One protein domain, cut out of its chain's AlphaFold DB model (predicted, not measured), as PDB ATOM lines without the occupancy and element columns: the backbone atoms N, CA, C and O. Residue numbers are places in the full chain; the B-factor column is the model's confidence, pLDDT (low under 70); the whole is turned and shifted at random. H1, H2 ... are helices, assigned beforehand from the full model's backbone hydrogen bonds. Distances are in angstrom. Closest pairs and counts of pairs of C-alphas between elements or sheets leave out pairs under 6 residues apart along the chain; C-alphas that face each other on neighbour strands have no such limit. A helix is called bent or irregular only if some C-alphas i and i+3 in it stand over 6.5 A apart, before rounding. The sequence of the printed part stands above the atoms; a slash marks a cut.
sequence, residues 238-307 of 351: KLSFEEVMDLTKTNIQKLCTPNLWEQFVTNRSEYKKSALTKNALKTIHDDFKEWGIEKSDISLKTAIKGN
ATOM      1  N   LYS A 238       1.318 -37.655 -51.402       88.31
ATOM      2  CA  LYS A 238       2.220 -37.488 -50.261       88.31
ATOM      3  C   LYS A 238       3.072 -38.754 -50.120       88.31
ATOM      4  O   LYS A 238       2.517 -39.847 -50.031       88.31
ATOM      5  N   LEU A 239       4.387 -38.589 -50.156       88.31
ATOM      6  CA  LEU A 239       5.378 -39.664 -50.069       88.31
ATOM      7  C   LEU A 239       5.692 -39.975 -48.600       88.31
ATOM      8  O   LEU A 239       5.582 -39.090 -47.745       88.31
ATOM      9  N   SER A 240       6.077 -41.219 -48.310       88.56
ATOM     10  CA  SER A 240       6.606 -41.599 -46.992       88.56
ATOM     11  C   SER A 240       8.068 -41.161 -46.832       88.56
ATOM     12  O   SER A 240       8.725 -40.803 -47.810       88.56
ATOM     13  N   PHE A 241       8.585 -41.186 -45.599       90.25
ATOM     14  CA  PHE A 241       9.985 -40.858 -45.306       90.25
ATOM     15  C   PHE A 241      10.963 -41.711 -46.130       90.25
ATOM     16  O   PHE A 241      11.770 -41.165 -46.878       90.25
ATOM     17  N   GLU A 242      10.838 -43.039 -46.051       90.75
ATOM     18  CA  GLU A 242      11.705 -43.986 -46.770       90.75
ATOM     19  C   GLU A 242      11.649 -43.758 -48.286       90.75
ATOM     20  O   GLU A 242      12.686 -43.658 -48.940       90.75
ATOM     21  N   GLU A 243      10.444 -43.550 -48.833       89.69
ATOM     22  CA  GLU A 243      10.239 -43.287 -50.261       89.69
ATOM     23  C   GLU A 243      10.939 -41.989 -50.707       89.69
ATOM     24  O   GLU A 243      11.540 -41.940 -51.780       89.69
ATOM     25  N   VAL A 244      10.915 -40.932 -49.885       91.00
ATOM     26  CA  VAL A 244      11.649 -39.687 -50.169       91.00
ATOM     27  C   VAL A 244      13.157 -39.911 -50.113       91.00
ATOM     28  O   VAL A 244      13.870 -39.437 -51.002       91.00
ATOM     29  N   MET A 245      13.660 -40.606 -49.094       91.94
ATOM     30  CA  MET A 245      15.099 -40.818 -48.923       91.94
ATOM     31  C   MET A 245      15.693 -41.628 -50.079       91.94
ATOM     32  O   MET A 245      16.731 -41.236 -50.620       91.94
ATOM     33  N   ASP A 246      14.992 -42.661 -50.545       92.12
ATOM     34  CA  ASP A 246      15.416 -43.457 -51.699       92.12
ATOM     35  C   ASP A 246      15.390 -42.655 -53.007       92.12
ATOM     36  O   ASP A 246      16.374 -42.645 -53.751       92.12
ATOM     37  N   LEU A 247      14.307 -41.910 -53.273       90.38
ATOM     38  CA  LEU A 247      14.166 -41.107 -54.498       90.38
ATOM     39  C   LEU A 247      15.196 -39.972 -54.607       90.38
ATOM     40  O   LEU A 247      15.472 -39.478 -55.702       90.38
ATOM     41  N   THR A 248      15.743 -39.520 -53.478       91.56
ATOM     42  CA  THR A 248      16.597 -38.326 -53.410       91.56
ATOM     43  C   THR A 248      18.080 -38.628 -53.254       91.56
ATOM     44  O   THR A 248      18.899 -37.734 -53.488       91.56
ATOM     45  N   LYS A 249      18.433 -39.885 -52.956       90.56
ATOM     46  CA  LYS A 249      19.799 -40.366 -52.705       90.56
ATOM     47  C   LYS A 249      20.807 -39.984 -53.788       90.56
ATOM     48  O   LYS A 249      21.933 -39.593 -53.496       90.56
ATOM     49  N   THR A 250      20.419 -40.085 -55.056       88.62
ATOM     50  CA  THR A 250      21.329 -39.826 -56.183       88.62
ATOM     51  C   THR A 250      21.276 -38.397 -56.711       88.62
ATOM     52  O   THR A 250      22.147 -38.047 -57.511       88.62
ATOM     53  N   ASN A 251      20.293 -37.599 -56.276       90.00
ATOM     54  CA  ASN A 251      19.902 -36.352 -56.933       90.00
ATOM     55  C   ASN A 251      20.017 -35.167 -55.960       90.00
ATOM     56  O   ASN A 251      20.939 -34.370 -56.077       90.00
ATOM     57  N   ILE A 252      19.130 -35.079 -54.961       90.56
ATOM     58  CA  ILE A 252      19.064 -33.939 -54.027       90.56
ATOM     59  C   ILE A 252      20.144 -34.040 -52.947       90.56
ATOM     60  O   ILE A 252      20.793 -33.048 -52.636       90.56
ATOM     61  N   GLN A 253      20.405 -35.241 -52.423       90.12
ATOM     62  CA  GLN A 253      21.395 -35.447 -51.354       90.12
ATOM     63  C   GLN A 253      22.841 -35.155 -51.785       90.12
ATOM     64  O   GLN A 253      23.720 -35.032 -50.942       90.12
ATOM     65  N   LYS A 254      23.105 -35.033 -53.093       90.75
ATOM     66  CA  LYS A 254      24.405 -34.591 -53.625       90.75
ATOM     67  C   LYS A 254      24.532 -33.070 -53.730       90.75
ATOM     68  O   LYS A 254      25.628 -32.571 -53.954       90.75
ATOM     69  N   LEU A 255      23.417 -32.351 -53.615       90.88
ATOM     70  CA  LEU A 255      23.322 -30.898 -53.769       90.88
ATOM     71  C   LEU A 255      23.185 -30.173 -52.420       90.88
ATOM     72  O   LEU A 255      23.009 -28.962 -52.395       90.88
ATOM     73  N   CYS A 256      23.256 -30.898 -51.304       91.31
ATOM     74  CA  CYS A 256      23.188 -30.364 -49.946       91.31
ATOM     75  C   CYS A 256      23.876 -31.323 -48.964       91.31
ATOM     76  O   CYS A 256      24.197 -32.460 -49.316       91.31
ATOM     77  N   THR A 257      24.093 -30.890 -47.725       93.25
ATOM     78  CA  THR A 257      24.615 -31.757 -46.664       93.25
ATOM     79  C   THR A 257      23.585 -32.848 -46.312       93.25
ATOM     80  O   THR A 257      22.485 -32.512 -45.862       93.25
ATOM     81  N   PRO A 258      23.922 -34.155 -46.414       90.19
ATOM     82  CA  PRO A 258      22.956 -35.248 -46.237       90.19
ATOM     83  C   PRO A 258      22.210 -35.237 -44.897       90.19
ATOM     84  O   PRO A 258      21.009 -35.482 -44.863       90.19
ATOM     85  N   ASN A 259      22.890 -34.879 -43.804       92.31
ATOM     86  CA  ASN A 259      22.278 -34.790 -42.473       92.31
ATOM     87  C   ASN A 259      21.217 -33.671 -42.389       92.31
ATOM     88  O   ASN A 259      20.177 -33.838 -41.761       92.31
ATOM     89  N   LEU A 260      21.442 -32.531 -43.059       92.75
ATOM     90  CA  LEU A 260      20.449 -31.449 -43.117       92.75
ATOM     91  C   LEU A 260      19.236 -31.863 -43.949       92.75
ATOM     92  O   LEU A 260      18.104 -31.543 -43.588       92.75
ATOM     93  N   TRP A 261      19.466 -32.590 -45.042       94.62
ATOM     94  CA  TRP A 261      18.383 -33.141 -45.848       94.62
ATOM     95  C   TRP A 261      17.530 -34.123 -45.047       94.62
ATOM     96  O   TRP A 261      16.310 -33.986 -45.020       94.62
ATOM     97  N   GLU A 262      18.159 -35.065 -44.350       93.06
ATOM     98  CA  GLU A 262      17.467 -36.047 -43.516       93.06
ATOM     99  C   GLU A 262      16.624 -35.370 -42.430       93.06
ATOM    100  O   GLU A 262      15.430 -35.635 -42.340       93.06
ATOM    101  N   GLN A 263      17.190 -34.413 -41.684       91.25
ATOM    102  CA  GLN A 263      16.449 -33.650 -40.670       91.25
ATOM    103  C   GLN A 263      15.253 -32.894 -41.260       91.25
ATOM    104  O   GLN A 263      14.165 -32.888 -40.681       91.25
ATOM    105  N   PHE A 264      15.426 -32.279 -42.432       92.69
ATOM    106  CA  PHE A 264      14.330 -31.612 -43.126       92.69
ATOM    107  C   PHE A 264      13.234 -32.607 -43.533       92.69
ATOM    108  O   PHE A 264      12.055 -32.351 -43.287       92.69
ATOM    109  N   VAL A 265      13.591 -33.754 -44.115       92.31
ATOM    110  CA  VAL A 265      12.625 -34.786 -44.520       92.31
ATOM    111  C   VAL A 265      11.909 -35.380 -43.305       92.31
ATOM    112  O   VAL A 265      10.687 -35.534 -43.358       92.31
ATOM    113  N   THR A 266      12.619 -35.627 -42.199       90.69
ATOM    114  CA  THR A 266      12.040 -36.080 -40.927       90.69
ATOM    115  C   THR A 266      10.956 -35.111 -40.464       90.69
ATOM    116  O   THR A 266       9.793 -35.515 -40.407       90.69
ATOM    117  N   ASN A 267      11.276 -33.818 -40.305       88.75
ATOM    118  CA  ASN A 267      10.307 -32.786 -39.906       88.75
ATOM    119  C   ASN A 267       9.086 -32.728 -40.844       88.75
ATOM    120  O   ASN A 267       7.951 -32.506 -40.421       88.75
ATOM    121  N   ARG A 268       9.289 -32.930 -42.153       87.31
ATOM    122  CA  ARG A 268       8.197 -32.909 -43.140       87.31
ATOM    123  C   ARG A 268       7.316 -34.154 -43.058       87.31
ATOM    124  O   ARG A 268       6.115 -34.043 -43.316       87.31
ATOM    125  N   SER A 269       7.893 -35.299 -42.704       86.25
ATOM    126  CA  SER A 269       7.208 -36.590 -42.602       86.25
ATOM    127  C   SER A 269       6.394 -36.769 -41.316       86.25
ATOM    128  O   SER A 269       5.446 -37.552 -41.326       86.25
ATOM    129  N   GLU A 270       6.681 -35.994 -40.260       83.62
ATOM    130  CA  GLU A 270       5.950 -36.042 -38.981       83.62
ATOM    131  C   GLU A 270       4.441 -35.817 -39.144       83.62
ATOM    132  O   GLU A 270       3.628 -36.491 -38.511       83.62
ATOM    133  N   TYR A 271       4.041 -34.893 -40.027       80.19
ATOM    134  CA  TYR A 271       2.634 -34.596 -40.280       80.19
ATOM    135  C   TYR A 271       2.249 -34.838 -41.739       80.19
ATOM    136  O   TYR A 271       2.835 -34.300 -42.679       80.19
ATOM    137  N   LYS A 272       1.132 -35.542 -41.950       75.50
ATOM    138  CA  LYS A 272       0.612 -35.856 -43.295       75.50
ATOM    139  C   LYS A 272       0.376 -34.614 -44.173       75.50
ATOM    140  O   LYS A 272       0.517 -34.680 -45.393       75.50
ATOM    141  N   LYS A 273       0.045 -33.465 -43.567       81.81
ATOM    142  CA  LYS A 273      -0.148 -32.184 -44.277       81.81
ATOM    143  C   LYS A 273       1.156 -31.645 -44.884       81.81
ATOM    144  O   LYS A 273       1.142 -31.140 -46.009       81.81
ATOM    145  N   SER A 274       2.279 -31.814 -44.187       80.88
ATOM    146  CA  SER A 274       3.608 -31.344 -44.591       80.88
ATOM    147  C   SER A 274       4.399 -32.357 -45.412       80.88
ATOM    148  O   SER A 274       5.428 -31.988 -45.962       80.88
ATOM    149  N   ALA A 275       3.929 -33.597 -45.560       87.44
ATOM    150  CA  ALA A 275       4.661 -34.594 -46.331       87.44
ATOM    151  C   ALA A 275       4.958 -34.115 -47.769       87.44
ATOM    152  O   ALA A 275       4.152 -33.421 -48.416       87.44
ATOM    153  N   LEU A 276       6.156 -34.458 -48.244       90.62
ATOM    154  CA  LEU A 276       6.659 -34.069 -49.558       90.62
ATOM    155  C   LEU A 276       5.930 -34.849 -50.662       90.62
ATOM    156  O   LEU A 276       5.388 -35.928 -50.438       90.62
ATOM    157  N   THR A 277       5.880 -34.269 -51.857       90.69
ATOM    158  CA  THR A 277       5.283 -34.881 -53.057       90.69
ATOM    159  C   THR A 277       6.347 -34.994 -54.141       90.69
ATOM    160  O   THR A 277       7.337 -34.262 -54.091       90.69
ATOM    161  N   LYS A 278       6.151 -35.851 -55.152       89.06
ATOM    162  CA  LYS A 278       7.107 -35.969 -56.273       89.06
ATOM    163  C   LYS A 278       7.326 -34.631 -56.986       89.06
ATOM    164  O   LYS A 278       8.456 -34.307 -57.336       89.06
ATOM    165  N   ASN A 279       6.271 -33.824 -57.135       90.38
ATOM    166  CA  ASN A 279       6.396 -32.471 -57.680       90.38
ATOM    167  C   ASN A 279       7.258 -31.562 -56.795       90.38
ATOM    168  O   ASN A 279       8.121 -30.869 -57.319       90.38
ATOM    169  N   ALA A 280       7.065 -31.593 -55.473       89.62
ATOM    170  CA  ALA A 280       7.878 -30.798 -54.554       89.62
ATOM    171  C   ALA A 280       9.358 -31.209 -54.604       89.62
ATOM    172  O   ALA A 280      10.218 -30.342 -54.654       89.62
ATOM    173  N   LEU A 281       9.658 -32.513 -54.654       92.88
ATOM    174  CA  LEU A 281      11.036 -32.997 -54.793       92.88
ATOM    175  C   LEU A 281      11.683 -32.522 -56.096       92.88
ATOM    176  O   LEU A 281      12.855 -32.157 -56.092       92.88
ATOM    177  N   LYS A 282      10.924 -32.496 -57.198       92.94
ATOM    178  CA  LYS A 282      11.411 -31.968 -58.475       92.94
ATOM    179  C   LYS A 282      11.772 -30.483 -58.366       92.94
ATOM    180  O   LYS A 282      12.872 -30.117 -58.750       92.94
ATOM    181  N   THR A 283      10.884 -29.660 -57.808       91.50
ATOM    182  CA  THR A 283      11.154 -28.226 -57.604       91.50
ATOM    183  C   THR A 283      12.377 -28.011 -56.717       91.50
ATOM    184  O   THR A 283      13.273 -27.281 -57.103       91.50
ATOM    185  N   ILE A 284      12.471 -28.728 -55.593       93.38
ATOM    186  CA  ILE A 284      13.619 -28.630 -54.676       93.38
ATOM    187  C   ILE A 284      14.926 -29.018 -55.371       93.38
ATOM    188  O   ILE A 284      15.946 -28.373 -55.161       93.38
ATOM    189  N   HIS A 285      14.917 -30.071 -56.192       93.88
ATOM    190  CA  HIS A 285      16.093 -30.459 -56.965       93.88
ATOM    191  C   HIS A 285      16.545 -29.345 -57.917       93.88
ATOM    192  O   HIS A 285      17.739 -29.060 -57.994       93.88
ATOM    193  N   ASP A 286      15.603 -28.746 -58.645       94.19
ATOM    194  CA  ASP A 286      15.894 -27.695 -59.620       94.19
ATOM    195  C   ASP A 286      16.414 -26.428 -58.913       94.19
ATOM    196  O   ASP A 286      17.462 -25.909 -59.297       94.19
ATOM    197  N   ASP A 287      15.776 -26.036 -57.808       93.06
ATOM    198  CA  ASP A 287      16.197 -24.930 -56.944       93.06
ATOM    199  C   ASP A 287      17.600 -25.167 -56.360       93.06
ATOM    200  O   ASP A 287      18.478 -24.316 -56.455       93.06
ATOM    201  N   PHE A 288      17.872 -26.353 -55.803       94.81
ATOM    202  CA  PHE A 288      19.184 -26.668 -55.218       94.81
ATOM    203  C   PHE A 288      20.293 -26.700 -56.267       94.81
ATOM    204  O   PHE A 288      21.436 -26.332 -55.990       94.81
ATOM    205  N   LYS A 289      19.962 -27.128 -57.489       93.25
ATOM    206  CA  LYS A 289      20.891 -27.108 -58.615       93.25
ATOM    207  C   LYS A 289      21.226 -25.676 -59.042       93.25
ATOM    208  O   LYS A 289      22.368 -25.430 -59.422       93.25
ATOM    209  N   GLU A 290      20.265 -24.760 -58.976       93.00
ATOM    210  CA  GLU A 290      20.466 -23.334 -59.258       93.00
ATOM    211  C   GLU A 290      21.233 -22.624 -58.132       93.00
ATOM    212  O   GLU A 290      22.157 -21.853 -58.389       93.00
ATOM    213  N   TRP A 291      20.895 -22.912 -56.876       92.56
ATOM    214  CA  TRP A 291      21.470 -22.240 -55.711       92.56
ATOM    215  C   TRP A 291      22.879 -22.731 -55.364       92.56
ATOM    216  O   TRP A 291      23.680 -21.977 -54.806       92.56
ATOM    217  N   GLY A 292      23.190 -23.989 -55.672       89.06
ATOM    218  CA  GLY A 292      24.409 -24.648 -55.219       89.06
ATOM    219  C   GLY A 292      24.353 -25.048 -53.739       89.06
ATOM    220  O   GLY A 292      23.425 -24.709 -53.000       89.06
ATOM    221  N   ILE A 293      25.367 -25.800 -53.298       90.00
ATOM    222  CA  ILE A 293      25.367 -26.501 -52.000       90.00
ATOM    223  C   ILE A 293      25.263 -25.532 -50.813       90.00
ATOM    224  O   ILE A 293      24.453 -25.741 -49.914       90.00
ATOM    225  N   GLU A 294      26.036 -24.443 -50.818       89.69
ATOM    226  CA  GLU A 294      26.104 -23.505 -49.690       89.69
ATOM    227  C   GLU A 294      24.757 -22.817 -49.421       89.69
ATOM    228  O   GLU A 294      24.257 -22.814 -48.294       89.69
ATOM    229  N   LYS A 295      24.122 -22.285 -50.471       91.00
ATOM    230  CA  LYS A 295      22.798 -21.666 -50.372       91.00
ATOM    231  C   LYS A 295      21.714 -22.693 -50.029       91.00
ATOM    232  O   LYS A 295      20.835 -22.401 -49.218       91.00
ATOM    233  N   SER A 296      21.791 -23.902 -50.583       92.25
ATOM    234  CA  SER A 296      20.852 -24.985 -50.260       92.25
ATOM    235  C   SER A 296      20.908 -25.350 -48.773       92.25
ATOM    236  O   SER A 296      19.870 -25.437 -48.115       92.25
ATOM    237  N   ASP A 297      22.108 -25.443 -48.200       93.00
ATOM    238  CA  ASP A 297      22.305 -25.726 -46.777       93.00
ATOM    239  C   ASP A 297      21.798 -24.598 -45.870       93.00
ATOM    240  O   ASP A 297      21.196 -24.863 -44.827       93.00
ATOM    241  N   ILE A 298      22.005 -23.333 -46.251       91.06
ATOM    242  CA  ILE A 298      21.461 -22.180 -45.511       91.06
ATOM    243  C   ILE A 298      19.925 -22.199 -45.543       91.06
ATOM    244  O   ILE A 298      19.279 -21.962 -44.516       91.06
ATOM    245  N   SER A 299      19.341 -22.518 -46.699       92.44
ATOM    246  CA  SER A 299      17.891 -22.642 -46.864       92.44
ATOM    247  C   SER A 299      17.324 -23.753 -45.974       92.44
ATOM    248  O   SER A 299      16.392 -23.516 -45.203       92.44
ATOM    249  N   LEU A 300      17.958 -24.933 -45.978       93.31
ATOM    250  CA  LEU A 300      17.585 -26.066 -45.127       93.31
ATOM    251  C   LEU A 300      17.678 -25.723 -43.636       93.31
ATOM    252  O   LEU A 300      16.721 -25.946 -42.900       93.31
ATOM    253  N   LYS A 301      18.787 -25.122 -43.184       92.81
ATOM    254  CA  LYS A 301      18.955 -24.698 -41.780       92.81
ATOM    255  C   LYS A 301      17.861 -23.727 -41.344       92.81
ATOM    256  O   LYS A 301      17.325 -23.854 -40.243       92.81
ATOM    257  N   THR A 302      17.518 -22.774 -42.207       89.81
ATOM    258  CA  THR A 302      16.464 -21.788 -41.938       89.81
ATOM    259  C   THR A 302      15.099 -22.461 -41.840       89.81
ATOM    260  O   THR A 302      14.350 -22.199 -40.897       89.81
ATOM    261  N   ALA A 303      14.795 -23.378 -42.761       89.75
ATOM    262  CA  ALA A 303      13.541 -24.118 -42.756       89.75
ATOM    263  C   ALA A 303      13.400 -25.027 -41.527       89.75
ATOM    264  O   ALA A 303      12.340 -25.037 -40.905       89.75
ATOM    265  N   ILE A 304      14.469 -25.725 -41.134       90.00
ATOM    266  CA  ILE A 304      14.498 -26.582 -39.939       90.00
ATOM    267  C   ILE A 304      14.299 -25.742 -38.672       90.00
ATOM    268  O   ILE A 304      13.431 -26.058 -37.863       90.00
ATOM    269  N   LYS A 305      15.047 -24.639 -38.511       88.56
ATOM    270  CA  LYS A 305      14.975 -23.783 -37.315       88.56
ATOM    271  C   LYS A 305      13.622 -23.077 -37.169       88.56
ATOM    272  O   LYS A 305      13.129 -22.937 -36.054       88.56
ATOM    273  N   GLY A 306      13.043 -22.612 -38.276       82.44
ATOM    274  CA  GLY A 306      11.761 -21.899 -38.294       82.44
ATOM    275  C   GLY A 306      10.532 -22.794 -38.467       82.44
ATOM    276  O   GLY A 306       9.415 -22.285 -38.506       82.44
ATOM    277  N   ASN A 307      10.722 -24.112 -38.612       81.31
ATOM    278  CA  ASN A 307       9.683 -25.066 -39.009       81.31
ATOM    279  C   ASN A 307       8.898 -24.611 -40.263       81.31
ATOM    280  O   ASN A 307       7.675 -24.760 -40.367       81.31
TER     281      ASN A 307
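This is residues 238 to 307 of the 351 residues of an uncharacterized protein of Acinetobacter bouvetii (UniProt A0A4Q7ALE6). A short helical hairpin, H1 and H2, is set against a long helix, H3, that folds back on itself as a V with two arms, H3a and H3b. H2 packs on the second arm, H3b, while H1 comes near the first arm, H3a. The printed part has 70 residues with three named helices, H1, H2 and H3 in chain order, and no named strand; the class is all helix. The whole is compact, with a radius of gyration of the C-alphas of 11.0 A, and rounded, with spans of 29 by 25 by 18 A.

H1, residues 241 to 248, touches H2, residues 258 to 269, and the two form a helical hairpin. Their closest C-alphas, those of Phe 241 and Ser 269, are 5.8 A apart, and they run opposite ways at a steep tilt of 45 degrees. H3, residues 278 to 306, is bent: C-alphas 290 and 293 are 9.3 A apart, though by its hydrogen bonds it was assigned as one helix. Its arms are H3a, residues 278 to 290, and H3b, residues 293 to 306. H1 and H3a are close but not clearly touching, the closest C-alphas being those of Thr 248 and Leu 281, 7.8 A apart. H2 touches H3b, with the C-alphas of Phe 264 and Ile 304 closest at 6.0 A. H2 and H3b run the same way at a tilt of 37 degrees, only just steep. H3a and H3b are close but not clearly touching, with the C-alphas of Phe 288 and Ser 296 closest at 5.5 A; they run opposite ways at a steep tilt of 51 degrees. H1 and H3b are apart, as are H2 and H3a. In H1, H2, H3a and H3b every O i to N i+4 pair is within hydrogen-bond range.

H1 begins at C-alpha 241, at (9.985, -40.858, -45.306), and measures 10.8 A from first to last C-alpha. H2 measures 16.2 A, from Pro 258 to Ser 269. H3a measures 18.6 A, from Lys 278 to C-alpha 290 at (20.466, -23.334, -59.258). Residues 291 and 292 belong to neither arm. H3b measures 19.9 A, from Ile 293 to C-alpha 306 at (11.761, -21.899, -38.294).

The two C-alphas farthest apart are those of Lys 272 and Glu 294, at 29.0 A. The printed part runs from residue 238 to 307 and has no cut. The links H1 to H2, of 9 residues, and H2 to H3, of 8 residues, are short. The mean pLDDT of the printed part is 90.0, and no printed residue is under 70.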